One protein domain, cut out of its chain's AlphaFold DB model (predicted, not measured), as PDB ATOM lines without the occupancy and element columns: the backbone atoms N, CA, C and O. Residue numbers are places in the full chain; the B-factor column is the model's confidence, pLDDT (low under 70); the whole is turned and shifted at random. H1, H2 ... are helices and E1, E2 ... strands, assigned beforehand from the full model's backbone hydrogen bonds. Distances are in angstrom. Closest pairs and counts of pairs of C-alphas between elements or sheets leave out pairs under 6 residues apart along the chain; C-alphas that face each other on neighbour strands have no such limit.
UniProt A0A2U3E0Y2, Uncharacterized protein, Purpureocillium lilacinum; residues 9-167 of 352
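What this domain is: This is residues 9 to 167 of the 352 residues of an uncharacterized protein of Purpureocillium lilacinum (UniProt A0A2U3E0Y2). A twisted wall of five strands has two helices over one face, H2 packed on it and the short H1 at its E1 edge, while the long helix H3 only grazes the sheet. Long loops make much of the rest, and the loops holding Asp 19 and Pro 128 reach farthest from each other. The printed part has 159 residues, with three named helices and five named strands in the order H1, H2, E1, E2, E3, H3, E4, E5; the sheet, E1 - E2 - E3 - E5 - E4, is antiparallel throughout. The class is mixed, helices and strands, with 68 residues, under half, in named elements. The whole is compact, with a radius of gyration of the C-alphas of 16.0 A and spans of 50 by 38 by 29 A.

How they stand to each other: E1, residues 64 to 72, E2, residues 76 to 83, and E3, residues 89 to 94, form a meander, each strand the antiparallel neighbour of the one before. In the hairpin of E1 and E2, N 71 and O 78 are 2.7 A apart, within hydrogen-bond range; in that of E2 and E3, N 79 and O 91 are 2.8 A apart. E5, residues 162 to 166, is the antiparallel neighbour of E3, with N 92 and O 163 within hydrogen-bond range at 2.8 A. E4, residues 139 to 141, is an edge strand and forms a hairpin with E5, with N 141 and O 162 at 2.8 A. H1, residues 28 to 33, and H2, residues 49 to 60, are on the same face of the sheet, two layers, helices over a sheet. H1 stands up from the sheet over E1 at a height over the sheet of 8.2 A; its closest C-alphas to E1 are those of Leu 28 and Ile 67, 5.5 A. H2 and E4 come closest at the C-alphas of Cys 59 and His 139, 6.9 A. H1 and H2 are close but not clearly touching, with the C-alphas of Val 32 and Thr 49 closest at 7.7 A. H3, residues 107 to 125, only grazes the sheet, with residues 112 to 120, and is apart from H1 and H2. E3, H3 and E4 form a split strand-helix-strand unit, two strands running the same way with E5 between them, and its crossover is right-handed. In H1, H2 and H3 every O i to N i+4 pair is within hydrogen-bond range.

Where its parts are: E1 is 20.4 A long, from C-alpha 64 at (-58.072, 10.220, -42.328), and bends by 60 degrees at residue 68. E2 is 21.0 A long, E3 and H2 16.3 A each, and E5 13.6 A, ending at C-alpha 166, (-53.066, -2.441, -39.457). H3, 26.6 A, begins at C-alpha 107, (-23.677, 6.094, -38.198).

The domain as a whole: The C-alphas farthest apart, Asp 19 and Pro 128, are 51.4 A apart. The printed part has no cut. The links H1 to H2, E3 to H3, H3 to E4 and E4 to E5 are long. Mean pLDDT of the printed part is 86.8; residue 9 and residues 41 to 45 and 146 to 156 are under 70.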
ATOM      1  N   ASN A   9     -29.020  15.580 -31.020       64.50
ATOM      2  CA  ASN A   9     -28.854  16.703 -31.950       64.50
ATOM      3  C   ASN A   9     -29.124  16.340 -33.420       64.50
ATOM      4  O   ASN A   9     -29.277  17.233 -34.257       64.50
ATOM      5  N   ILE A  10     -29.167  15.047 -33.755       80.00
ATOM      6  CA  ILE A  10     -29.266  14.569 -35.143       80.00
ATOM      7  C   ILE A  10     -30.702  14.154 -35.494       80.00
ATOM      8  O   ILE A  10     -31.167  14.407 -36.610       80.00
ATOM      9  N   LEU A  11     -31.404  13.520 -34.553       86.38
ATOM     10  CA  LEU A  11     -32.793  13.094 -34.715       86.38
ATOM     11  C   LEU A  11     -33.750  14.185 -34.256       86.38
ATOM     12  O   LEU A  11     -33.486  14.870 -33.272       86.38
ATOM     13  N   ASP A  12     -34.907  14.291 -34.906       86.56
ATOM     14  CA  ASP A  12     -35.878  15.298 -34.493       86.56
ATOM     15  C   ASP A  12     -36.376  15.049 -33.063       86.56
ATOM     16  O   ASP A  12     -36.679  13.896 -32.710       86.56
ATOM     17  N   PRO A  13     -36.448  16.106 -32.236       87.25
ATOM     18  CA  PRO A  13     -36.989  16.017 -30.894       87.25
ATOM     19  C   PRO A  13     -38.517  15.915 -30.933       87.25
ATOM     20  O   PRO A  13     -39.160  16.099 -31.970       87.25
ATOM     21  N   TRP A  14     -39.101  15.623 -29.775       89.62
ATOM     22  CA  TRP A  14     -40.539  15.750 -29.589       89.62
ATOM     23  C   TRP A  14     -40.979  17.225 -29.703       89.62
ATOM     24  O   TRP A  14     -40.222  18.104 -29.283       89.62
ATOM     25  N   PRO A  15     -42.160  17.527 -30.275       87.88
ATOM     26  CA  PRO A  15     -42.705  18.880 -30.304       87.88
ATOM     27  C   PRO A  15     -42.786  19.568 -28.939       87.88
ATOM     28  O   PRO A  15     -43.392  19.059 -27.993       87.88
ATOM     29  N   THR A  16     -42.246  20.784 -28.881       84.44
ATOM     30  CA  THR A  16     -42.277  21.661 -27.704       84.44
ATOM     31  C   THR A  16     -42.724  23.058 -28.129       84.44
ATOM     32  O   THR A  16     -42.241  23.579 -29.143       84.44
ATOM     33  N   SER A  17     -43.664  23.656 -27.394       76.19
ATOM     34  CA  SER A  17     -44.133  25.026 -27.630       76.19
ATOM     35  C   SER A  17     -43.081  26.067 -27.237       76.19
ATOM     36  O   SER A  17     -42.047  25.763 -26.640       76.19
ATOM     37  N   ALA A  18     -43.334  27.330 -27.593       75.19
ATOM     38  CA  ALA A  18     -42.414  28.442 -27.343       75.19
ATOM     39  C   ALA A  18     -42.131  28.704 -25.849       75.19
ATOM     40  O   ALA A  18     -41.081  29.250 -25.518       75.19
ATOM     41  N   ASP A  19     -43.045  28.309 -24.964       80.19
ATOM     42  CA  ASP A  19     -42.924  28.377 -23.502       80.19
ATOM     43  C   ASP A  19     -42.174  27.174 -22.891       80.19
ATOM     44  O   ASP A  19     -41.958  27.141 -21.682       80.19
ATOM     45  N   GLY A  20     -41.759  26.198 -23.708       82.06
ATOM     46  CA  GLY A  20     -41.076  24.987 -23.254       82.06
ATOM     47  C   GLY A  20     -42.008  23.835 -22.868       82.06
ATOM     48  O   GLY A  20     -41.513  22.790 -22.450       82.06
ATOM     49  N   THR A  21     -43.327  23.984 -23.021       84.88
ATOM     50  CA  THR A  21     -44.283  22.908 -22.732       84.88
ATOM     51  C   THR A  21     -44.254  21.846 -23.838       84.88
ATOM     52  O   THR A  21     -44.327  22.149 -25.029       84.88
ATOM     53  N   GLU A  22     -44.130  20.572 -23.468       88.56
ATOM     54  CA  GLU A  22     -44.223  19.469 -24.429       88.56
ATOM     55  C   GLU A  22     -45.677  19.226 -24.837       88.56
ATOM     56  O   GLU A  22     -46.587  19.251 -24.005       88.56
ATOM     57  N   TRP A  23     -45.903  18.958 -26.122       90.12
ATOM     58  CA  TRP A  23     -47.223  18.545 -26.592       90.12
ATOM     59  C   TRP A  23     -47.585  17.167 -26.021       90.12
ATOM     60  O   TRP A  23     -46.764  16.253 -26.003       90.12
ATOM     61  N   ASP A  24     -48.834  16.986 -25.597       90.75
ATOM     62  CA  ASP A  24     -49.320  15.738 -24.991       90.75
ATOM     63  C   ASP A  24     -49.520  14.584 -25.995       90.75
ATOM     64  O   ASP A  24     -49.895  13.472 -25.611       90.75
ATOM     65  N   GLY A  25     -49.279  14.844 -27.283       93.38
ATOM     66  CA  GLY A  25     -49.407  13.877 -28.364       93.38
ATOM     67  C   GLY A  25     -50.835  13.673 -28.860       93.38
ATOM     68  O   GLY A  25     -51.066  12.737 -29.620       93.38
ATOM     69  N   ARG A  26     -51.818  14.481 -28.446       95.38
ATOM     70  CA  ARG A  26     -53.234  14.246 -28.776       95.38
ATOM     71  C   ARG A  26     -53.789  15.220 -29.807       95.38
ATOM     72  O   ARG A  26     -53.372  16.371 -29.897       95.38
ATOM     73  N   GLY A  27     -54.781  14.741 -30.565       94.19
ATOM     74  CA  GLY A  27     -55.634  15.573 -31.422       94.19
ATOM     75  C   GLY A  27     -54.925  16.204 -32.622       94.19
ATOM     76  O   GLY A  27     -55.268  17.321 -33.012       94.19
ATOM     77  N   LEU A  28     -53.941  15.513 -33.212       94.81
ATOM     78  CA  LEU A  28     -53.080  16.101 -34.244       94.81
ATOM     79  C   LEU A  28     -53.873  16.633 -35.446       94.81
ATOM     80  O   LEU A  28     -53.592  17.731 -35.918       94.81
ATOM     81  N   LEU A  29     -54.866  15.884 -35.938       95.75
ATOM     82  CA  LEU A  29     -55.629  16.297 -37.120       95.75
ATOM     83  C   LEU A  29     -56.345  17.637 -36.892       95.75
ATOM     84  O   LEU A  29     -56.252  18.535 -37.729       95.75
ATOM     85  N   GLY A  30     -57.011  17.785 -35.742       94.12
ATOM     86  CA  GLY A  30     -57.706  19.021 -35.378       94.12
ATOM     87  C   GLY A  30     -56.749  20.208 -35.247       94.12
ATOM     88  O   GLY A  30     -57.047  21.291 -35.747       94.12
ATOM     89  N   LEU A  31     -55.570  19.995 -34.653       91.94
ATOM     90  CA  LEU A  31     -54.530  21.021 -34.536       91.94
ATOM     91  C   LEU A  31     -54.020  21.480 -35.911       91.94
ATOM     92  O   LEU A  31     -53.968  22.679 -36.183       91.94
ATOM     93  N   VAL A  32     -53.722  20.546 -36.821       91.38
ATOM     94  CA  VAL A  32     -53.261  20.864 -38.186       91.38
ATOM     95  C   VAL A  32     -54.330  21.623 -38.983       91.38
ATOM     96  O   VAL A  32     -54.004  22.564 -39.713       91.38
ATOM     97  N   GLN A  33     -55.608  21.260 -38.831       91.62
ATOM     98  CA  GLN A  33     -56.735  21.954 -39.471       91.62
ATOM     99  C   GLN A  33     -56.924  23.386 -38.950       91.62
ATOM    100  O   GLN A  33     -57.323  24.265 -39.710       91.62
ATOM    101  N   GLN A  34     -56.588  23.637 -37.682       90.69
ATOM    102  CA  GLN A  34     -56.606  24.969 -37.066       90.69
ATOM    103  C   GLN A  34     -55.339  25.791 -37.359       90.69
ATOM    104  O   GLN A  34     -55.249  26.945 -36.945       90.69
ATOM    105  N   GLY A  35     -54.357  25.224 -38.070       86.94
ATOM    106  CA  GLY A  35     -53.073  25.877 -38.339       86.94
ATOM    107  C   GLY A  35     -52.112  25.887 -37.144       86.94
ATOM    108  O   GLY A  35     -51.171  26.672 -37.140       86.94
ATOM    109  N   LEU A  36     -52.337  25.024 -36.150       87.31
ATOM    110  CA  LEU A  36     -51.541  24.882 -34.927       87.31
ATOM    111  C   LEU A  36     -50.721  23.585 -34.947       87.31
ATOM    112  O   LEU A  36     -50.725  22.830 -33.979       87.31
ATOM    113  N   ASP A  37     -50.062  23.289 -36.068       88.00
ATOM    114  CA  ASP A  37     -49.328  22.033 -36.260       88.00
ATOM    115  C   ASP A  37     -48.168  21.889 -35.247       88.00
ATOM    116  O   ASP A  37     -47.215  22.667 -35.319       88.00
ATOM    117  N   PRO A  38     -48.182  20.880 -34.350       87.25
ATOM    118  CA  PRO A  38     -47.083  20.605 -33.419       87.25
ATOM    119  C   PRO A  38     -45.750  20.284 -34.104       87.25
ATOM    120  O   PRO A  38     -44.682  20.459 -33.523       87.25
ATOM    121  N   PHE A  39     -45.776  19.800 -35.342       86.00
ATOM    122  CA  PHE A  39     -44.567  19.524 -36.112       86.00
ATOM    123  C   PHE A  39     -44.190  20.654 -37.082       86.00
ATOM    124  O   PHE A  39     -43.184  20.532 -37.782       86.00
ATOM    125  N   GLY A  40     -44.950  21.749 -37.093       74.62
ATOM    126  CA  GLY A  40     -44.691  22.967 -37.857       74.62
ATOM    127  C   GLY A  40     -44.730  24.206 -36.959       74.62
ATOM    128  O   GLY A  40     -44.693  24.099 -35.743       74.62
ATOM    129  N   ASN A  41     -44.811  25.403 -37.540       57.31
ATOM    130  CA  ASN A  41     -44.915  26.659 -36.781       57.31
ATOM    131  C   ASN A  41     -46.266  26.721 -36.020       57.31
ATOM    132  O   ASN A  41     -47.283  26.400 -36.640       57.31
ATOM    133  N   PRO A  42     -46.324  27.127 -34.728       51.09
ATOM    134  CA  PRO A  42     -45.286  27.768 -33.892       51.09
ATOM    135  C   PRO A  42     -44.336  26.834 -33.144       51.09
ATOM    136  O   PRO A  42     -43.470  27.298 -32.400       51.09
ATOM    137  N   PHE A  43     -44.460  25.533 -33.345       53.78
ATOM    138  CA  PHE A  43     -43.569  24.547 -32.765       53.78
ATOM    139  C   PHE A  43     -42.293  24.409 -33.619       53.78
ATOM    140  O   PHE A  43     -42.239  24.739 -34.803       53.78
ATOM    141  N   ARG A  44     -41.190  23.952 -33.019       58.00
ATOM    142  CA  ARG A  44     -39.902  23.780 -33.730       58.00
ATOM    143  C   ARG A  44     -39.810  22.460 -34.510       58.00
ATOM    144  O   ARG A  44     -38.712  21.935 -34.697       58.00
ATOM    145  N   GLY A  45     -40.939  21.884 -34.913       58.62
ATOM    146  CA  GLY A  45     -40.939  20.624 -35.643       58.62
ATOM    147  C   GLY A  45     -40.422  20.767 -37.079       58.62
ATOM    148  O   GLY A  45     -40.383  21.859 -37.646       58.62
ATOM    149  N   LYS A  46     -39.981  19.643 -37.656       76.44
ATOM    150  CA  LYS A  46     -39.411  19.557 -39.017       76.44
ATOM    151  C   LYS A  46     -40.127  18.532 -39.905       76.44
ATOM    152  O   LYS A  46     -39.588  18.129 -40.938       76.44
ATOM    153  N   LEU A  47     -41.293  18.050 -39.479       87.00
ATOM    154  CA  LEU A  47     -42.065  17.035 -40.192       87.00
ATOM    155  C   LEU A  47     -43.253  17.705 -40.887       87.00
ATOM    156  O   LEU A  47     -44.102  18.290 -40.225       87.00
ATOM    157  N   ASP A  48     -43.330  17.576 -42.210       87.62
ATOM    158  CA  ASP A  48     -44.492  18.027 -42.981       87.62
ATOM    159  C   ASP A  48     -45.671  17.062 -42.768       87.62
ATOM    160  O   ASP A  48     -45.772  16.007 -43.403       87.62
ATOM    161  N   THR A  49     -46.553  17.410 -41.828       90.44
ATOM    162  CA  THR A  49     -47.726  16.594 -41.474       90.44
ATOM    163  C   THR A  49     -48.738  16.511 -42.606       90.44
ATOM    164  O   THR A  49     -49.363  15.470 -42.791       90.44
ATOM    165  N   ARG A  50     -48.877  17.568 -43.411       90.44
ATOM    166  CA  ARG A  50     -49.835  17.594 -44.520       90.44
ATOM    167  C   ARG A  50     -49.399  16.644 -45.621       90.44
ATOM    168  O   ARG A  50     -50.218  15.856 -46.088       90.44
ATOM    169  N   ALA A  51     -48.117  16.662 -45.985       90.31
ATOM    170  CA  ALA A  51     -47.571  15.676 -46.911       90.31
ATOM    171  C   ALA A  51     -47.731  14.249 -46.365       90.31
ATOM    172  O   ALA A  51     -48.083  13.345 -47.123       90.31
ATOM    173  N   LEU A  52     -47.524  14.046 -45.056       93.62
ATOM    174  CA  LEU A  52     -47.701  12.736 -44.420       93.62
ATOM    175  C   LEU A  52     -49.143  12.241 -44.546       93.62
ATOM    176  O   LEU A  52     -49.358  11.083 -44.895       93.62
ATOM    177  N   PHE A  53     -50.123  13.106 -44.289       95.06
ATOM    178  CA  PHE A  53     -51.536  12.750 -44.400       95.06
ATOM    179  C   PHE A  53     -51.886  12.360 -45.832       95.06
ATOM    180  O   PHE A  53     -52.482  11.307 -46.036       95.06
ATOM    181  N   VAL A  54     -51.427  13.139 -46.817       94.50
ATOM    182  CA  VAL A  54     -51.632  12.831 -48.238       94.50
ATOM    183  C   VAL A  54     -51.042  11.469 -48.606       94.50
ATOM    184  O   VAL A  54     -51.726  10.673 -49.244       94.50
ATOM    185  N   GLU A  55     -49.806  11.164 -48.193       94.25
ATOM    186  CA  GLU A  55     -49.189   9.864 -48.490       94.25
ATOM    187  C   GLU A  55     -49.967   8.706 -47.840       94.25
ATOM    188  O   GLU A  55     -50.220   7.693 -48.496       94.25
ATOM    189  N   ILE A  56     -50.406   8.861 -46.584       95.75
ATOM    190  CA  ILE A  56     -51.210   7.850 -45.878       95.75
ATOM    191  C   ILE A  56     -52.548   7.619 -46.590       95.75
ATOM    192  O   ILE A  56     -52.909   6.472 -46.853       95.75
ATOM    193  N   GLU A  57     -53.279   8.680 -46.928       96.56
ATOM    194  CA  GLU A  57     -54.583   8.567 -47.587       96.56
ATOM    195  C   GLU A  57     -54.473   7.934 -48.974       96.56
ATOM    196  O   GLU A  57     -55.296   7.090 -49.333       96.56
ATOM    197  N   GLN A  58     -53.434   8.295 -49.732       94.88
ATOM    198  CA  GLN A  58     -53.161   7.724 -51.048       94.88
ATOM    199  C   GLN A  58     -52.786   6.244 -50.964       94.88
ATOM    200  O   GLN A  58     -53.347   5.437 -51.699       94.88
ATOM    201  N   CYS A  59     -51.861   5.863 -50.075       94.25
ATOM    202  CA  CYS A  59     -51.406   4.472 -49.999       94.25
ATOM    203  C   CYS A  59     -52.446   3.519 -49.394       94.25
ATOM    204  O   CYS A  59     -52.378   2.313 -49.631       94.25
ATOM    205  N   LEU A  60     -53.394   4.039 -48.609       96.00
ATOM    206  CA  LEU A  60     -54.449   3.246 -47.983       96.00
ATOM    207  C   LEU A  60     -55.806   3.364 -48.672       96.00
ATOM    208  O   LEU A  60     -56.734   2.676 -48.237       96.00
ATOM    209  N   GLU A  61     -55.914   4.223 -49.689       96.25
ATOM    210  CA  GLU A  61     -57.148   4.533 -50.418       96.25
ATOM    211  C   GLU A  61     -58.314   4.877 -49.470       96.25
ATOM    212  O   GLU A  61     -59.459   4.469 -49.662       96.25
ATOM    213  N   SER A  62     -58.020   5.610 -48.391       97.06
ATOM    214  CA  SER A  62     -58.995   5.964 -47.356       97.06
ATOM    215  C   SER A  62     -58.652   7.298 -46.712       97.06
ATOM    216  O   SER A  62     -57.506   7.545 -46.363       97.06
ATOM    217  N   THR A  63     -59.674   8.113 -46.460       97.75
ATOM    218  CA  THR A  63     -59.542   9.405 -45.772       97.75
ATOM    219  C   THR A  63     -59.226   9.228 -44.287       97.75
ATOM    220  O   THR A  63     -59.805   8.350 -43.631       97.75
ATOM    221  N   ILE A  64     -58.355  10.089 -43.759       98.12
ATOM    222  CA  ILE A  64     -58.072  10.220 -42.328       98.12
ATOM    223  C   ILE A  64     -59.221  10.977 -41.662       98.12
ATOM    224  O   ILE A  64     -59.596  12.072 -42.074       98.12
ATOM    225  N   VAL A  65     -59.782  10.383 -40.613       97.75
ATOM    226  CA  VAL A  65     -60.883  10.967 -39.831       97.75
ATOM    227  C   VAL A  65     -60.374  11.572 -38.531       97.75
ATOM    228  O   VAL A  65     -60.903  12.587 -38.092       97.75
ATOM    229  N   ASP A  66     -59.355  10.963 -37.925       97.94
ATOM    230  CA  ASP A  66     -58.733  11.463 -36.702       97.94
ATOM    231  C   ASP A  66     -57.315  10.899 -36.525       97.94
ATOM    232  O   ASP A  66     -56.957   9.860 -37.085       97.94
ATOM    233  N   ILE A  67     -56.509  11.587 -35.719       97.75
ATOM    234  CA  ILE A  67     -55.211  11.119 -35.227       97.75
ATOM    235  C   ILE A  67     -55.196  11.360 -33.710       97.75
ATOM    236  O   ILE A  67     -54.668  12.379 -33.241       97.75
ATOM    237  N   PRO A  68     -55.819  10.460 -32.928       96.75
ATOM    238  CA  PRO A  68     -56.074  10.686 -31.506       96.75
ATOM    239  C   PRO A  68     -54.810  10.637 -30.649       96.75
ATOM    240  O   PRO A  68     -54.789  11.210 -29.556       96.75
ATOM    241  N   LEU A  69     -53.770   9.936 -31.111       95.94
ATOM    242  CA  LEU A  69     -52.531   9.762 -30.369       95.94
ATOM    243  C   LEU A  69     -51.317   9.696 -31.295       95.94
ATOM    244  O   LEU A  69     -51.252   8.885 -32.220       95.94
ATOM    245  N   VAL A  70     -50.312  10.487 -30.952       95.94
ATOM    246  CA  VAL A  70     -48.950  10.412 -31.450       95.94
ATOM    247  C   VAL A  70     -48.044  10.090 -30.272       95.94
ATOM    248  O   VAL A  70     -48.213  10.598 -29.168       95.94
ATOM    249  N   SER A  71     -47.088   9.205 -30.498       92.69
ATOM    250  CA  SER A  71     -46.125   8.755 -29.503       92.69
ATOM    251  C   SER A  71     -44.704   8.895 -30.027       92.69
ATOM    252  O   SER A  71     -44.460   9.022 -31.231       92.69
ATOM    253  N   TYR A  72     -43.762   8.854 -29.097       87.56
ATOM    254  CA  TYR A  72     -42.351   9.065 -29.355       87.56
ATOM    255  C   TYR A  72     -41.547   7.821 -28.996       87.56
ATOM    256  O   TYR A  72     -41.681   7.276 -27.901       87.56
ATOM    257  N   GLY A  73     -40.708   7.367 -29.922       86.50
ATOM    258  CA  GLY A  73     -39.760   6.282 -29.711       86.50
ATOM    259  C   GLY A  73     -38.314   6.709 -29.961       86.50
ATOM    260  O   GLY A  73     -38.019   7.844 -30.343       86.50
ATOM    261  N   ALA A  74     -37.389   5.761 -29.802       83.19
ATOM    262  CA  ALA A  74     -35.956   6.005 -29.985       83.19
ATOM    263  C   ALA A  74     -35.600   6.507 -31.399       83.19
ATOM    264  O   ALA A  74     -34.732   7.361 -31.553       83.19
ATOM    265  N   HIS A  75     -36.289   6.010 -32.430       87.38
ATOM    266  CA  HIS A  75     -35.982   6.319 -33.834       87.38
ATOM    267  C   HIS A  75     -37.194   6.743 -34.668       87.38
ATOM    268  O   HIS A  75     -37.025   7.277 -35.762       87.38
ATOM    269  N   TYR A  76     -38.406   6.548 -34.148       92.19
ATOM    270  CA  TYR A  76     -39.650   6.770 -34.876       92.19
ATOM    271  C   TYR A  76     -40.648   7.553 -34.025       92.19
ATOM    272  O   TYR A  76     -40.744   7.335 -32.817       92.19
ATOM    273  N   PHE A  77     -41.414   8.423 -34.675       94.19
ATOM    274  CA  PHE A  77     -42.715   8.866 -34.188       94.19
ATOM    275  C   PHE A  77     -43.757   7.805 -34.558       94.19
ATOM    276  O   PHE A  77     -43.697   7.248 -35.656       94.19
ATOM    277  N   GLY A  78     -44.693   7.508 -33.660       96.25
ATOM    278  CA  GLY A  78     -45.794   6.574 -33.904       96.25
ATOM    279  C   GLY A  78     -47.134   7.299 -33.901       96.25
ATOM    280  O   GLY A  78     -47.449   7.942 -32.911       96.25
ATOM    281  N   PHE A  79     -47.929   7.163 -34.954       97.44
ATOM    282  CA  PHE A  79     -49.231   7.805 -35.124       97.44
ATOM    283  C   PHE A  79     -50.316   6.732 -35.126       97.44
ATOM    284  O   PHE A  79     -50.284   5.819 -35.950       97.44
ATOM    285  N   HIS A  80     -51.284   6.840 -34.223       97.19
ATOM    286  CA  HIS A  80     -52.554   6.128 -34.345       97.19
ATOM    287  C   HIS A  80     -53.440   6.945 -35.278       97.19
ATOM    288  O   HIS A  80     -53.771   8.081 -34.963       97.19
ATOM    289  N   VAL A  81     -53.794   6.374 -36.427       98.12
ATOM    290  CA  VAL A  81     -54.598   7.034 -37.458       98.12
ATOM    291  C   VAL A  81     -55.927   6.301 -37.604       98.12
ATOM    292  O   VAL A  81     -55.954   5.095 -37.859       98.12
ATOM    293  N   VAL A  82     -57.017   7.047 -37.443       98.00
ATOM    294  CA  VAL A  82     -58.394   6.582 -37.631       98.00
ATOM    295  C   VAL A  82     -58.809   6.880 -39.062       98.00
ATOM    296  O   VAL A  82     -58.662   8.004 -39.547       98.00
ATOM    297  N   LEU A  83     -59.327   5.865 -39.746       97.56
ATOM    298  CA  LEU A  83     -59.636   5.915 -41.171       97.56
ATOM    299  C   LEU A  83     -61.135   5.740 -41.407       97.56
ATOM    300  O   LEU A  83     -61.825   5.046 -40.668       97.56
ATOM    301  N   LYS A  84     -61.651   6.366 -42.468       96.75
ATOM    302  CA  LYS A  84     -63.087   6.343 -42.782       96.75
ATOM    303  C   LYS A  84     -63.584   4.971 -43.243       96.75
ATOM    304  O   LYS A  84     -64.705   4.587 -42.922       96.75
ATOM    305  N   SER A  85     -62.785   4.275 -44.047       93.31
ATOM    306  CA  SER A  85     -63.250   3.138 -44.855       93.31
ATOM    307  C   SER A  85     -62.541   1.822 -44.537       93.31
ATOM    308  O   SER A  85     -62.729   0.841 -45.252       93.31
ATOM    309  N   ARG A  86     -61.725   1.779 -43.478       94.31
ATOM    310  CA  ARG A  86     -60.967   0.589 -43.069       94.31
ATOM    311  C   ARG A  86     -60.598   0.643 -41.583       94.31
ATOM    312  O   ARG A  86     -60.715   1.714 -40.991       94.31
ATOM    313  N   PRO A  87     -60.142  -0.475 -40.987       94.19
ATOM    314  CA  PRO A  87     -59.622  -0.464 -39.627       94.19
ATOM    315  C   PRO A  87     -58.506   0.565 -39.449       94.19
ATOM    316  O   PRO A  87     -57.742   0.831 -40.381       94.19
ATOM    317  N   ASP A  88     -58.404   1.089 -38.232       96.81
ATOM    318  CA  ASP A  88     -57.332   1.985 -37.818       96.81
ATOM    319  C   ASP A  88     -55.953   1.416 -38.153       96.81
ATOM    320  O   ASP A  88     -55.725   0.201 -38.151       96.81
ATOM    321  N   VAL A  89     -54.997   2.316 -38.355       97.38
ATOM    322  CA  VAL A  89     -53.602   1.955 -38.600       97.38
ATOM    323  C   VAL A  89     -52.680   2.595 -37.574       97.38
ATOM    324  O   VAL A  89     -52.989   3.617 -36.956       97.38
ATOM    325  N   VAL A  90     -51.517   1.976 -37.400       96.81
ATOM    326  CA  VAL A  90     -50.372   2.576 -36.722       96.81
ATOM    327  C   VAL A  90     -49.332   2.913 -37.779       96.81
ATOM    328  O   VAL A  90     -48.817   2.022 -38.458       96.81
ATOM    329  N   VAL A  91     -49.017   4.196 -37.910       97.62
ATOM    330  CA  VAL A  91     -47.983   4.694 -38.819       97.62
ATOM    331  C   VAL A  91     -46.739   5.023 -38.011       97.62
ATOM    332  O   VAL A  91     -46.808   5.776 -37.048       97.62
ATOM    333  N   ARG A  92     -45.585   4.479 -38.389       96.19
ATOM    334  CA  ARG A  92     -44.287   4.885 -37.850       96.19
ATOM    335  C   ARG A  92     -43.564   5.736 -38.876       96.19
ATOM    336  O   ARG A  92     -43.396   5.296 -40.010       96.19
ATOM    337  N   VAL A  93     -43.094   6.906 -38.460       95.06
ATOM    338  CA  VAL A  93     -42.317   7.827 -39.301       95.06
ATOM    339  C   VAL A  93     -40.960   8.062 -38.659       95.06
ATOM    340  O   VAL A  93     -40.889   8.328 -37.458       95.06
ATOM    341  N   SER A  94     -39.876   7.932 -39.423       92.44
ATOM    342  CA  SER A  94     -38.532   8.110 -38.876       92.44
ATOM    343  C   SER A  94     -38.324   9.540 -38.379       92.44
ATOM    344  O   SER A  94     -38.676  10.530 -39.028       92.44
ATOM    345  N   ARG A  95     -37.694   9.642 -37.209       90.31
ATOM    346  CA  ARG A  95     -37.230  10.912 -36.641       90.31
ATOM    347  C   ARG A  95     -35.997  11.443 -37.365       90.31
ATOM    348  O   ARG A  95     -35.746  12.641 -37.343       90.31
ATOM    349  N   GLY A  96     -35.227  10.542 -37.974       88.56
ATOM    350  CA  GLY A  96     -34.144  10.884 -38.884       88.56
ATOM    351  C   GLY A  96     -34.686  11.274 -40.253       88.56
ATOM    352  O   GLY A  96     -35.661  10.684 -40.725       88.56
ATOM    353  N   ASP A  97     -34.038  12.254 -40.872       88.00
ATOM    354  CA  ASP A  97     -34.366  12.762 -42.200       88.00
ATOM    355  C   ASP A  97     -33.081  12.861 -43.024       88.00
ATOM    356  O   ASP A  97     -32.161  13.598 -42.674       88.00
ATOM    357  N   THR A  98     -32.993  12.124 -44.126       86.94
ATOM    358  CA  THR A  98     -31.833  12.152 -45.034       86.94
ATOM    359  C   THR A  98     -31.663  13.499 -45.732       86.94
ATOM    360  O   THR A  98     -30.588  13.770 -46.272       86.94
ATOM    361  N   CYS A  99     -32.671  14.375 -45.721       80.69
ATOM    362  CA  CYS A  99     -32.534  15.768 -46.135       80.69
ATOM    363  C   CYS A  99     -31.707  16.588 -45.131       80.69
ATOM    364  O   CYS A  99     -31.045  17.546 -45.533       80.69
ATOM    365  N   ASN A 100     -31.663  16.190 -43.854       81.50
ATOM    366  CA  ASN A 100     -30.774  16.780 -42.859       81.50
ATOM    367  C   ASN A 100     -29.334  16.291 -43.079       81.50
ATOM    368  O   ASN A 100     -29.025  15.111 -42.914       81.50
ATOM    369  N   ARG A 101     -28.427  17.222 -43.393       80.44
ATOM    370  CA  ARG A 101     -27.007  16.928 -43.631       80.44
ATOM    371  C   ARG A 101     -26.308  16.287 -42.430       80.44
ATOM    372  O   ARG A 101     -25.423  15.480 -42.649       80.44
ATOM    373  N   ALA A 102     -26.693  16.631 -41.199       83.00
ATOM    374  CA  ALA A 102     -26.087  16.048 -39.999       83.00
ATOM    375  C   ALA A 102     -26.500  14.584 -39.784       83.00
ATOM    376  O   ALA A 102     -25.762  13.812 -39.187       83.00
ATOM    377  N   TYR A 103     -27.687  14.204 -40.263       83.69
ATOM    378  CA  TYR A 103     -28.150  12.820 -40.220       83.69
ATOM    379  C   TYR A 103     -27.635  12.021 -41.415       83.69
ATOM    380  O   TYR A 103     -27.295  10.848 -41.275       83.69
ATOM    381  N   ARG A 104     -27.551  12.642 -42.592       82.56
ATOM    382  CA  ARG A 104     -27.013  12.005 -43.791       82.56
ATOM    383  C   ARG A 104     -25.569  11.554 -43.569       82.56
ATOM    384  O   ARG A 104     -24.763  12.302 -43.039       82.56
ATOM    385  N   GLU A 105     -25.272  10.335 -44.003       81.44
ATOM    386  CA  GLU A 105     -23.982   9.650 -43.877       81.44
ATOM    387  C   GLU A 105     -23.528   9.389 -42.431       81.44
ATOM    388  O   GLU A 105     -22.487   8.767 -42.238       81.44
ATOM    389  N   SER A 106     -24.333   9.756 -41.426       82.81
ATOM    390  CA  SER A 106     -24.059   9.423 -40.025       82.81
ATOM    391  C   SER A 106     -24.192   7.924 -39.758       82.81
ATOM    392  O   SER A 106     -24.985   7.218 -40.402       82.81
ATOM    393  N   ASP A 107     -23.506   7.453 -38.718       82.19
ATOM    394  CA  ASP A 107     -23.677   6.094 -38.198       82.19
ATOM    395  C   ASP A 107     -25.141   5.831 -37.827       82.19
ATOM    396  O   ASP A 107     -25.678   4.753 -38.092       82.19
ATOM    397  N   THR A 108     -25.836   6.848 -37.304       82.81
ATOM    398  CA  THR A 108     -27.261   6.767 -36.957       82.81
ATOM    399  C   THR A 108     -28.135   6.437 -38.172       82.81
ATOM    400  O   THR A 108     -29.021   5.582 -38.072       82.81
ATOM    401  N   GLN A 109     -27.887   7.048 -39.338       85.44
ATOM    402  CA  GLN A 109     -28.613   6.708 -40.570       85.44
ATOM    403  C   GLN A 109     -28.326   5.269 -40.997       85.44
ATOM    404  O   GLN A 109     -29.255   4.510 -41.291       85.44
ATOM    405  N   GLN A 110     -27.052   4.878 -41.033       83.81
ATOM    406  CA  GLN A 110     -26.663   3.524 -41.428       83.81
ATOM    407  C   GLN A 110     -27.248   2.469 -40.482       83.81
ATOM    408  O   GLN A 110     -27.548   1.346 -40.901       83.81
ATOM    409  N   ILE A 111     -27.403   2.805 -39.200       82.38
ATOM    410  CA  ILE A 111     -28.057   1.957 -38.209       82.38
ATOM    411  C   ILE A 111     -29.536   1.795 -38.518       82.38
ATOM    412  O   ILE A 111     -29.971   0.669 -38.765       82.38
ATOM    413  N   GLN A 112     -30.265   2.902 -38.639       83.75
ATOM    414  CA  GLN A 112     -31.703   2.872 -38.895       83.75
ATOM    415  C   GLN A 112     -32.063   2.209 -40.229       83.75
ATOM    416  O   GLN A 112     -33.050   1.478 -40.297       83.75
ATOM    417  N   LEU A 113     -31.273   2.417 -41.288       86.19
ATOM    418  CA  LEU A 113     -31.481   1.748 -42.577       86.19
ATOM    419  C   LEU A 113     -31.321   0.229 -42.462       86.19
ATOM    420  O   LEU A 113     -32.158  -0.520 -42.965       86.19
ATOM    421  N   LEU A 114     -30.271  -0.228 -41.772       85.81
ATOM    422  CA  LEU A 114     -30.040  -1.655 -41.564       85.81
ATOM    423  C   LEU A 114     -31.137  -2.281 -40.687       85.81
ATOM    424  O   LEU A 114     -31.596  -3.376 -40.999       85.81
ATOM    425  N   ASP A 115     -31.570  -1.585 -39.628       86.12
ATOM    426  CA  ASP A 115     -32.682  -2.002 -38.758       86.12
ATOM    427  C   ASP A 115     -33.981  -2.150 -39.540       86.12
ATOM    428  O   ASP A 115     -34.645  -3.180 -39.445       86.12
ATOM    429  N   SER A 116     -34.295  -1.154 -40.366       89.62
ATOM    430  CA  SER A 116     -35.489  -1.133 -41.209       89.62
ATOM    431  C   SER A 116     -35.505  -2.296 -42.198       89.62
ATOM    432  O   SER A 116     -36.520  -2.972 -42.350       89.62
ATOM    433  N   GLN A 117     -34.372  -2.558 -42.855       90.75
ATOM    434  CA  GLN A 117     -34.255  -3.654 -43.811       90.75
ATOM    435  C   GLN A 117     -34.375  -5.019 -43.122       90.75
ATOM    436  O   GLN A 117     -35.088  -5.893 -43.611       90.75
ATOM    437  N   PHE A 118     -33.731  -5.185 -41.963       89.94
ATOM    438  CA  PHE A 118     -33.860  -6.404 -41.168       89.94
ATOM    439  C   PHE A 118     -35.302  -6.647 -40.739       89.94
ATOM    440  O   PHE A 118     -35.810  -7.750 -40.907       89.94
ATOM    441  N   GLU A 119     -35.972  -5.624 -40.211       91.25
ATOM    442  CA  GLU A 119     -37.353  -5.722 -39.751       91.25
ATOM    443  C   GLU A 119     -38.296  -6.159 -40.887       91.25
ATOM    444  O   GLU A 119     -39.107  -7.070 -40.707       91.25
ATOM    445  N   LEU A 120     -38.152  -5.581 -42.087       92.81
ATOM    446  CA  LEU A 120     -38.921  -5.985 -43.271       92.81
ATOM    447  C   LEU A 120     -38.667  -7.442 -43.664       92.81
ATOM    448  O   LEU A 120     -39.612  -8.173 -43.973       92.81
ATOM    449  N   ASP A 121     -37.409  -7.872 -43.644       92.25
ATOM    450  CA  ASP A 121     -37.045  -9.240 -44.003       92.25
ATOM    451  C   ASP A 121     -37.503 -10.248 -42.943       92.25
ATOM    452  O   ASP A 121     -37.942 -11.340 -43.306       92.25
ATOM    453  N   VAL A 122     -37.510  -9.879 -41.657       91.06
ATOM    454  CA  VAL A 122     -38.122 -10.673 -40.579       91.06
ATOM    455  C   VAL A 122     -39.616 -10.844 -40.839       91.06
ATOM    456  O   VAL A 122     -40.100 -11.976 -40.872       91.06
ATOM    457  N   TYR A 123     -40.353  -9.759 -41.099       92.38
ATOM    458  CA  TYR A 123     -41.790  -9.856 -41.372       92.38
ATOM    459  C   TYR A 123     -42.107 -10.743 -42.575       92.38
ATOM    460  O   TYR A 123     -43.075 -11.497 -42.530       92.38
ATOM    461  N   ARG A 124     -41.300 -10.679 -43.641       92.94
ATOM    462  CA  ARG A 124     -41.442 -11.560 -44.813       92.94
ATOM    463  C   ARG A 124     -41.139 -13.015 -44.466       92.94
ATOM    464  O   ARG A 124     -41.888 -13.904 -44.861       92.94
ATOM    465  N   THR A 125     -40.071 -13.240 -43.710       91.62
ATOM    466  CA  THR A 125     -39.581 -14.574 -43.347       91.62
ATOM    467  C   THR A 125     -40.553 -15.316 -42.439       91.62
ATOM    468  O   THR A 125     -40.736 -16.518 -42.597       91.62
ATOM    469  N   LEU A 126     -41.223 -14.612 -41.523       91.44
ATOM    470  CA  LEU A 126     -42.112 -15.231 -40.539       91.44
ATOM    471  C   LEU A 126     -43.558 -15.439 -41.025       91.44
ATOM    472  O   LEU A 126     -44.362 -16.016 -40.291       91.44
ATOM    473  N   VAL A 127     -43.910 -15.027 -42.253       92.62
ATOM    474  CA  VAL A 127     -45.258 -15.233 -42.828       92.62
ATOM    475  C   VAL A 127     -45.760 -16.682 -42.698       92.62
ATOM    476  O   VAL A 127     -46.915 -16.848 -42.288       92.62
ATOM    477  N   PRO A 128     -44.953 -17.731 -42.973       94.00
ATOM    478  CA  PRO A 128     -45.412 -19.119 -42.887       94.00
ATOM    479  C   PRO A 128     -45.876 -19.551 -41.489       94.00
ATOM    480  O   PRO A 128     -46.675 -20.477 -41.373       94.00
ATOM    481  N   LEU A 129     -45.432 -18.878 -40.420       91.69
ATOM    482  CA  LEU A 129     -45.845 -19.201 -39.048       91.69
ATOM    483  C   LEU A 129     -47.284 -18.767 -38.716       91.69
ATOM    484  O   LEU A 129     -47.822 -19.165 -37.674       91.69
ATOM    485  N   GLY A 130     -47.919 -17.974 -39.588       92.44
ATOM    486  CA  GLY A 130     -49.281 -17.476 -39.404       92.44
ATOM    487  C   GLY A 130     -49.415 -16.549 -38.194       92.44
ATOM    488  O   GLY A 130     -48.440 -15.971 -37.722       92.44
ATOM    489  N   THR A 131     -50.630 -16.387 -37.671       88.19
ATOM    490  CA  THR A 131     -50.891 -15.529 -36.502       88.19
ATOM    491  C   THR A 131     -50.151 -16.054 -35.255       88.19
ATOM    492  O   THR A 131     -50.282 -17.241 -34.927       88.19
ATOM    493  N   PRO A 132     -49.425 -15.199 -34.501       85.31
ATOM    494  CA  PRO A 132     -49.371 -13.731 -34.607       85.31
ATOM    495  C   PRO A 132     -48.245 -13.152 -35.492       85.31
ATOM    496  O   PRO A 132     -48.119 -11.935 -35.571       85.31
ATOM    497  N   PHE A 133     -47.428 -13.978 -36.142       88.69
ATOM    498  CA  PHE A 133     -46.185 -13.575 -36.815       88.69
ATOM    499  C   PHE A 133     -46.351 -13.015 -38.230       88.69
ATOM    500  O   PHE A 133     -45.483 -12.302 -38.721       88.69
ATOM    501  N   ASN A 134     -47.472 -13.292 -38.891       88.31
ATOM    502  CA  ASN A 134     -47.744 -12.845 -40.260       88.31
ATOM    503  C   ASN A 134     -48.179 -11.365 -40.383       88.31
ATOM    504  O   ASN A 134     -48.641 -10.944 -41.445       88.31
ATOM    505  N   ARG A 135     -48.065 -10.570 -39.311       87.75
ATOM    506  CA  ARG A 135     -48.461  -9.153 -39.270       87.75
ATOM    507  C   ARG A 135     -47.360  -8.258 -39.846       87.75
ATOM    508  O   ARG A 135     -46.559  -7.699 -39.108       87.75
ATOM    509  N   ARG A 136     -47.331  -8.137 -41.172       92.12
ATOM    510  CA  ARG A 136     -46.407  -7.262 -41.915       92.12
ATOM    511  C   ARG A 136     -46.977  -5.846 -42.115       92.12
ATOM    512  O   ARG A 136     -48.199  -5.693 -42.061       92.12
ATOM    513  N   PRO A 137     -46.135  -4.835 -42.404       95.06
ATOM    514  CA  PRO A 137     -46.625  -3.531 -42.832       95.06
ATOM    515  C   PRO A 137     -47.503  -3.664 -44.084       95.06
ATOM    516  O   PRO A 137     -47.138  -4.377 -45.024       95.06
ATOM    517  N   VAL A 138     -48.638  -2.967 -44.108       95.19
ATOM    518  CA  VAL A 138     -49.503  -2.852 -45.295       95.19
ATOM    519  C   VAL A 138     -48.911  -1.897 -46.326       95.19
ATOM    520  O   VAL A 138     -49.101  -2.081 -47.523       95.19
ATOM    521  N   HIS A 139     -48.130  -0.924 -45.861       95.69
ATOM    522  CA  HIS A 139     -47.332  -0.033 -46.685       95.69
ATOM    523  C   HIS A 139     -46.003   0.244 -45.976       95.69
ATOM    524  O   HIS A 139     -45.942   0.299 -44.747       95.69
ATOM    525  N   HIS A 140     -44.926   0.394 -46.740       95.50
ATOM    526  CA  HIS A 140     -43.650   0.867 -46.217       95.50
ATOM    527  C   HIS A 140     -42.872   1.600 -47.304       95.50
ATOM    528  O   HIS A 140     -42.957   1.258 -48.484       95.50
ATOM    529  N   ARG A 141     -42.056   2.559 -46.877       93.94
ATOM    530  CA  ARG A 141     -41.119   3.290 -47.720       93.94
ATOM    531  C   ARG A 141     -39.851   3.560 -46.928       93.94
ATOM    532  O   ARG A 141     -39.902   4.148 -45.852       93.94
ATOM    533  N   LEU A 142     -38.706   3.134 -47.451       92.12
ATOM    534  CA  LEU A 142     -37.408   3.508 -46.890       92.12
ATOM    535  C   LEU A 142     -37.093   4.979 -47.230       92.12
ATOM    536  O   LEU A 142     -37.579   5.479 -48.248       92.12
ATOM    537  N   PRO A 143     -36.307   5.688 -46.401       90.31
ATOM    538  CA  PRO A 143     -35.977   7.084 -46.665       90.31
ATOM    539  C   PRO A 143     -35.168   7.221 -47.963       90.31
ATOM    540  O   PRO A 143     -34.203   6.487 -48.187       90.31
ATOM    541  N   LEU A 144     -35.546   8.176 -48.814       87.38
ATOM    542  CA  LEU A 144     -34.837   8.470 -50.060       87.38
ATOM    543  C   LEU A 144     -33.643   9.375 -49.776       87.38
ATOM    544  O   LEU A 144     -33.780  10.367 -49.072       87.38
ATOM    545  N   VAL A 145     -32.473   9.084 -50.339       79.12
ATOM    546  CA  VAL A 145     -31.329  10.005 -50.263       79.12
ATOM    547  C   VAL A 145     -31.434  10.994 -51.428       79.12
ATOM    548  O   VAL A 145     -31.421  10.551 -52.579       79.12
ATOM    549  N   PRO A 146     -31.550  12.314 -51.179       68.38
ATOM    550  CA  PRO A 146     -31.638  13.294 -52.256       68.38
ATOM    551  C   PRO A 146     -30.391  13.257 -53.143       68.38
ATOM    552  O   PRO A 146     -29.267  13.369 -52.650       68.38
ATOM    553  N   THR A 147     -30.585  13.148 -54.455       65.25
ATOM    554  CA  THR A 147     -29.520  13.381 -55.439       65.25
ATOM    555  C   THR A 147     -29.183  14.874 -55.515       65.25
ATOM    556  O   THR A 147     -30.023  15.718 -55.210       65.25
ATOM    557  N   ALA A 148     -27.969  15.233 -55.949       57.91
ATOM    558  CA  ALA A 148     -27.503  16.627 -55.989       57.91
ATOM    559  C   ALA A 148     -28.440  17.598 -56.752       57.91
ATOM    560  O   ALA A 148     -28.470  18.785 -56.443       57.91
ATOM    561  N   SER A 149     -29.239  17.101 -57.701       52.28
ATOM    562  CA  SER A 149     -30.190  17.876 -58.513       52.28
ATOM    563  C   SER A 149     -31.585  18.061 -57.898       52.28
ATOM    564  O   SER A 149     -32.366  18.847 -58.423       52.28
ATOM    565  N   SER A 150     -31.929  17.363 -56.808       52.44
ATOM    566  CA  SER A 150     -33.274  17.378 -56.199       52.44
ATOM    567  C   SER A 150     -33.361  18.233 -54.930       52.44
ATOM    568  O   SER A 150     -34.309  18.116 -54.161       52.44
ATOM    569  N   PHE A 151     -32.367  19.090 -54.691       49.16
ATOM    570  CA  PHE A 151     -32.265  19.972 -53.522       49.16
ATOM    571  C   PHE A 151     -33.184  21.206 -53.591       49.16
ATOM    572  O   PHE A 151     -32.874  22.256 -53.029       49.16
ATOM    573  N   SER A 152     -34.328  21.107 -54.273       43.97
ATOM    574  CA  SER A 152     -35.341  22.157 -54.205       43.97
ATOM    575  C   SER A 152     -35.874  22.238 -52.774       43.97
ATOM    576  O   SER A 152     -36.411  21.268 -52.242       43.97
ATOM    577  N   SER A 153     -35.664  23.400 -52.163       45.72
ATOM    578  CA  SER A 153     -36.002  23.755 -50.790       45.72
ATOM    579  C   SER A 153     -37.444  23.397 -50.422       45.72
ATOM    580  O   SER A 153     -38.387  24.020 -50.906       45.72
ATOM    581  N   GLY A 154     -37.611  22.436 -49.522       51.19
ATOM    582  CA  GLY A 154     -38.891  22.145 -48.894       51.19
ATOM    583  C   GLY A 154     -38.720  21.032 -47.875       51.19
ATOM    584  O   GLY A 154     -38.287  19.938 -48.224       51.19
ATOM    585  N   TYR A 155     -39.017  21.323 -46.610       55.16
ATOM    586  CA  TYR A 155     -39.230  20.293 -45.600       55.16
ATOM    587  C   TYR A 155     -40.320  19.357 -46.127       55.16
ATOM    588  O   TYR A 155     -41.434  19.800 -46.374       55.16
ATOM    589  N   GLY A 156     -39.976  18.097 -46.364       68.94
ATOM    590  CA  GLY A 156     -40.891  17.088 -46.882       68.94
ATOM    591  C   GLY A 156     -40.701  15.770 -46.141       68.94
ATOM    592  O   GLY A 156     -39.920  15.672 -45.196       68.94
ATOM    593  N   ILE A 157     -41.409  14.733 -46.577       86.50
ATOM    594  CA  ILE A 157     -41.392  13.412 -45.921       86.50
ATOM    595  C   ILE A 157     -40.602  12.350 -46.695       86.50
ATOM    596  O   ILE A 157     -40.465  11.218 -46.232       86.50
ATOM    597  N   SER A 158     -40.081  12.689 -47.876       86.25
ATOM    598  CA  SER A 158     -39.380  11.753 -48.766       86.25
ATOM    599  C   SER A 158     -38.065  11.242 -48.173       86.25
ATOM    600  O   SER A 158     -37.723  10.071 -48.342       86.25
ATOM    601  N   GLY A 159     -37.360  12.092 -47.422       87.88
ATOM    602  CA  GLY A 159     -36.140  11.729 -46.703       87.88
ATOM    603  C   GLY A 159     -36.370  10.926 -45.419       87.88
ATOM    604  O   GLY A 159     -35.414  10.559 -44.735       87.88
ATOM    605  N   ARG A 160     -37.631  10.616 -45.091       91.06
ATOM    606  CA  ARG A 160     -38.029   9.857 -43.901       91.06
ATOM    607  C   ARG A 160     -38.548   8.477 -44.279       91.06
ATOM    608  O   ARG A 160     -39.197   8.316 -45.309       91.06
ATOM    609  N   GLY A 161     -38.263   7.489 -43.440       93.06
ATOM    610  CA  GLY A 161     -38.827   6.150 -43.544       93.06
ATOM    611  C   GLY A 161     -40.241   6.110 -42.975       93.06
ATOM    612  O   GLY A 161     -40.494   6.688 -41.917       93.06
ATOM    613  N   ILE A 162     -41.148   5.414 -43.657       95.75
ATOM    614  CA  ILE A 162     -42.544   5.239 -43.248       95.75
ATOM    615  C   ILE A 162     -42.875   3.752 -43.206       95.75
ATOM    616  O   ILE A 162     -42.547   3.004 -44.123       95.75
ATOM    617  N   PHE A 163     -43.554   3.329 -42.144       97.31
ATOM    618  CA  PHE A 163     -44.121   1.994 -42.004       97.31
ATOM    619  C   PHE A 163     -45.566   2.111 -41.544       97.31
ATOM    620  O   PHE A 163     -45.834   2.751 -40.532       97.31
ATOM    621  N   VAL A 164     -46.488   1.470 -42.248       97.44
ATOM    622  CA  VAL A 164     -47.914   1.477 -41.920       97.44
ATOM    623  C   VAL A 164     -48.345   0.065 -41.581       97.44
ATOM    624  O   VAL A 164     -48.160  -0.850 -42.379       97.44
ATOM    625  N   PHE A 165     -48.943  -0.114 -40.411       96.00
ATOM    626  CA  PHE A 165     -49.453  -1.393 -39.936       96.00
ATOM    627  C   PHE A 165     -50.948  -1.285 -39.673       96.00
ATOM    628  O   PHE A 165     -51.387  -0.296 -39.091       96.00
ATOM    629  N   ASP A 166     -51.715  -2.322 -40.009       94.88
ATOM    630  CA  ASP A 166     -53.066  -2.441 -39.457       94.88
ATOM    631  C   ASP A 166     -52.966  -2.483 -37.928       94.88
ATOM    632  O   ASP A 166     -52.193  -3.270 -37.360       94.88
ATOM    633  N   LYS A 167     -53.732  -1.628 -37.249       93.31
ATOM    634  CA  LYS A 167     -53.736  -1.581 -35.792       93.31
ATOM    635  C   LYS A 167     -54.308  -2.896 -35.271       93.31
ATOM    636  O   LYS A 167     -55.441  -3.267 -35.567       93.31
TER     637      LYS A 167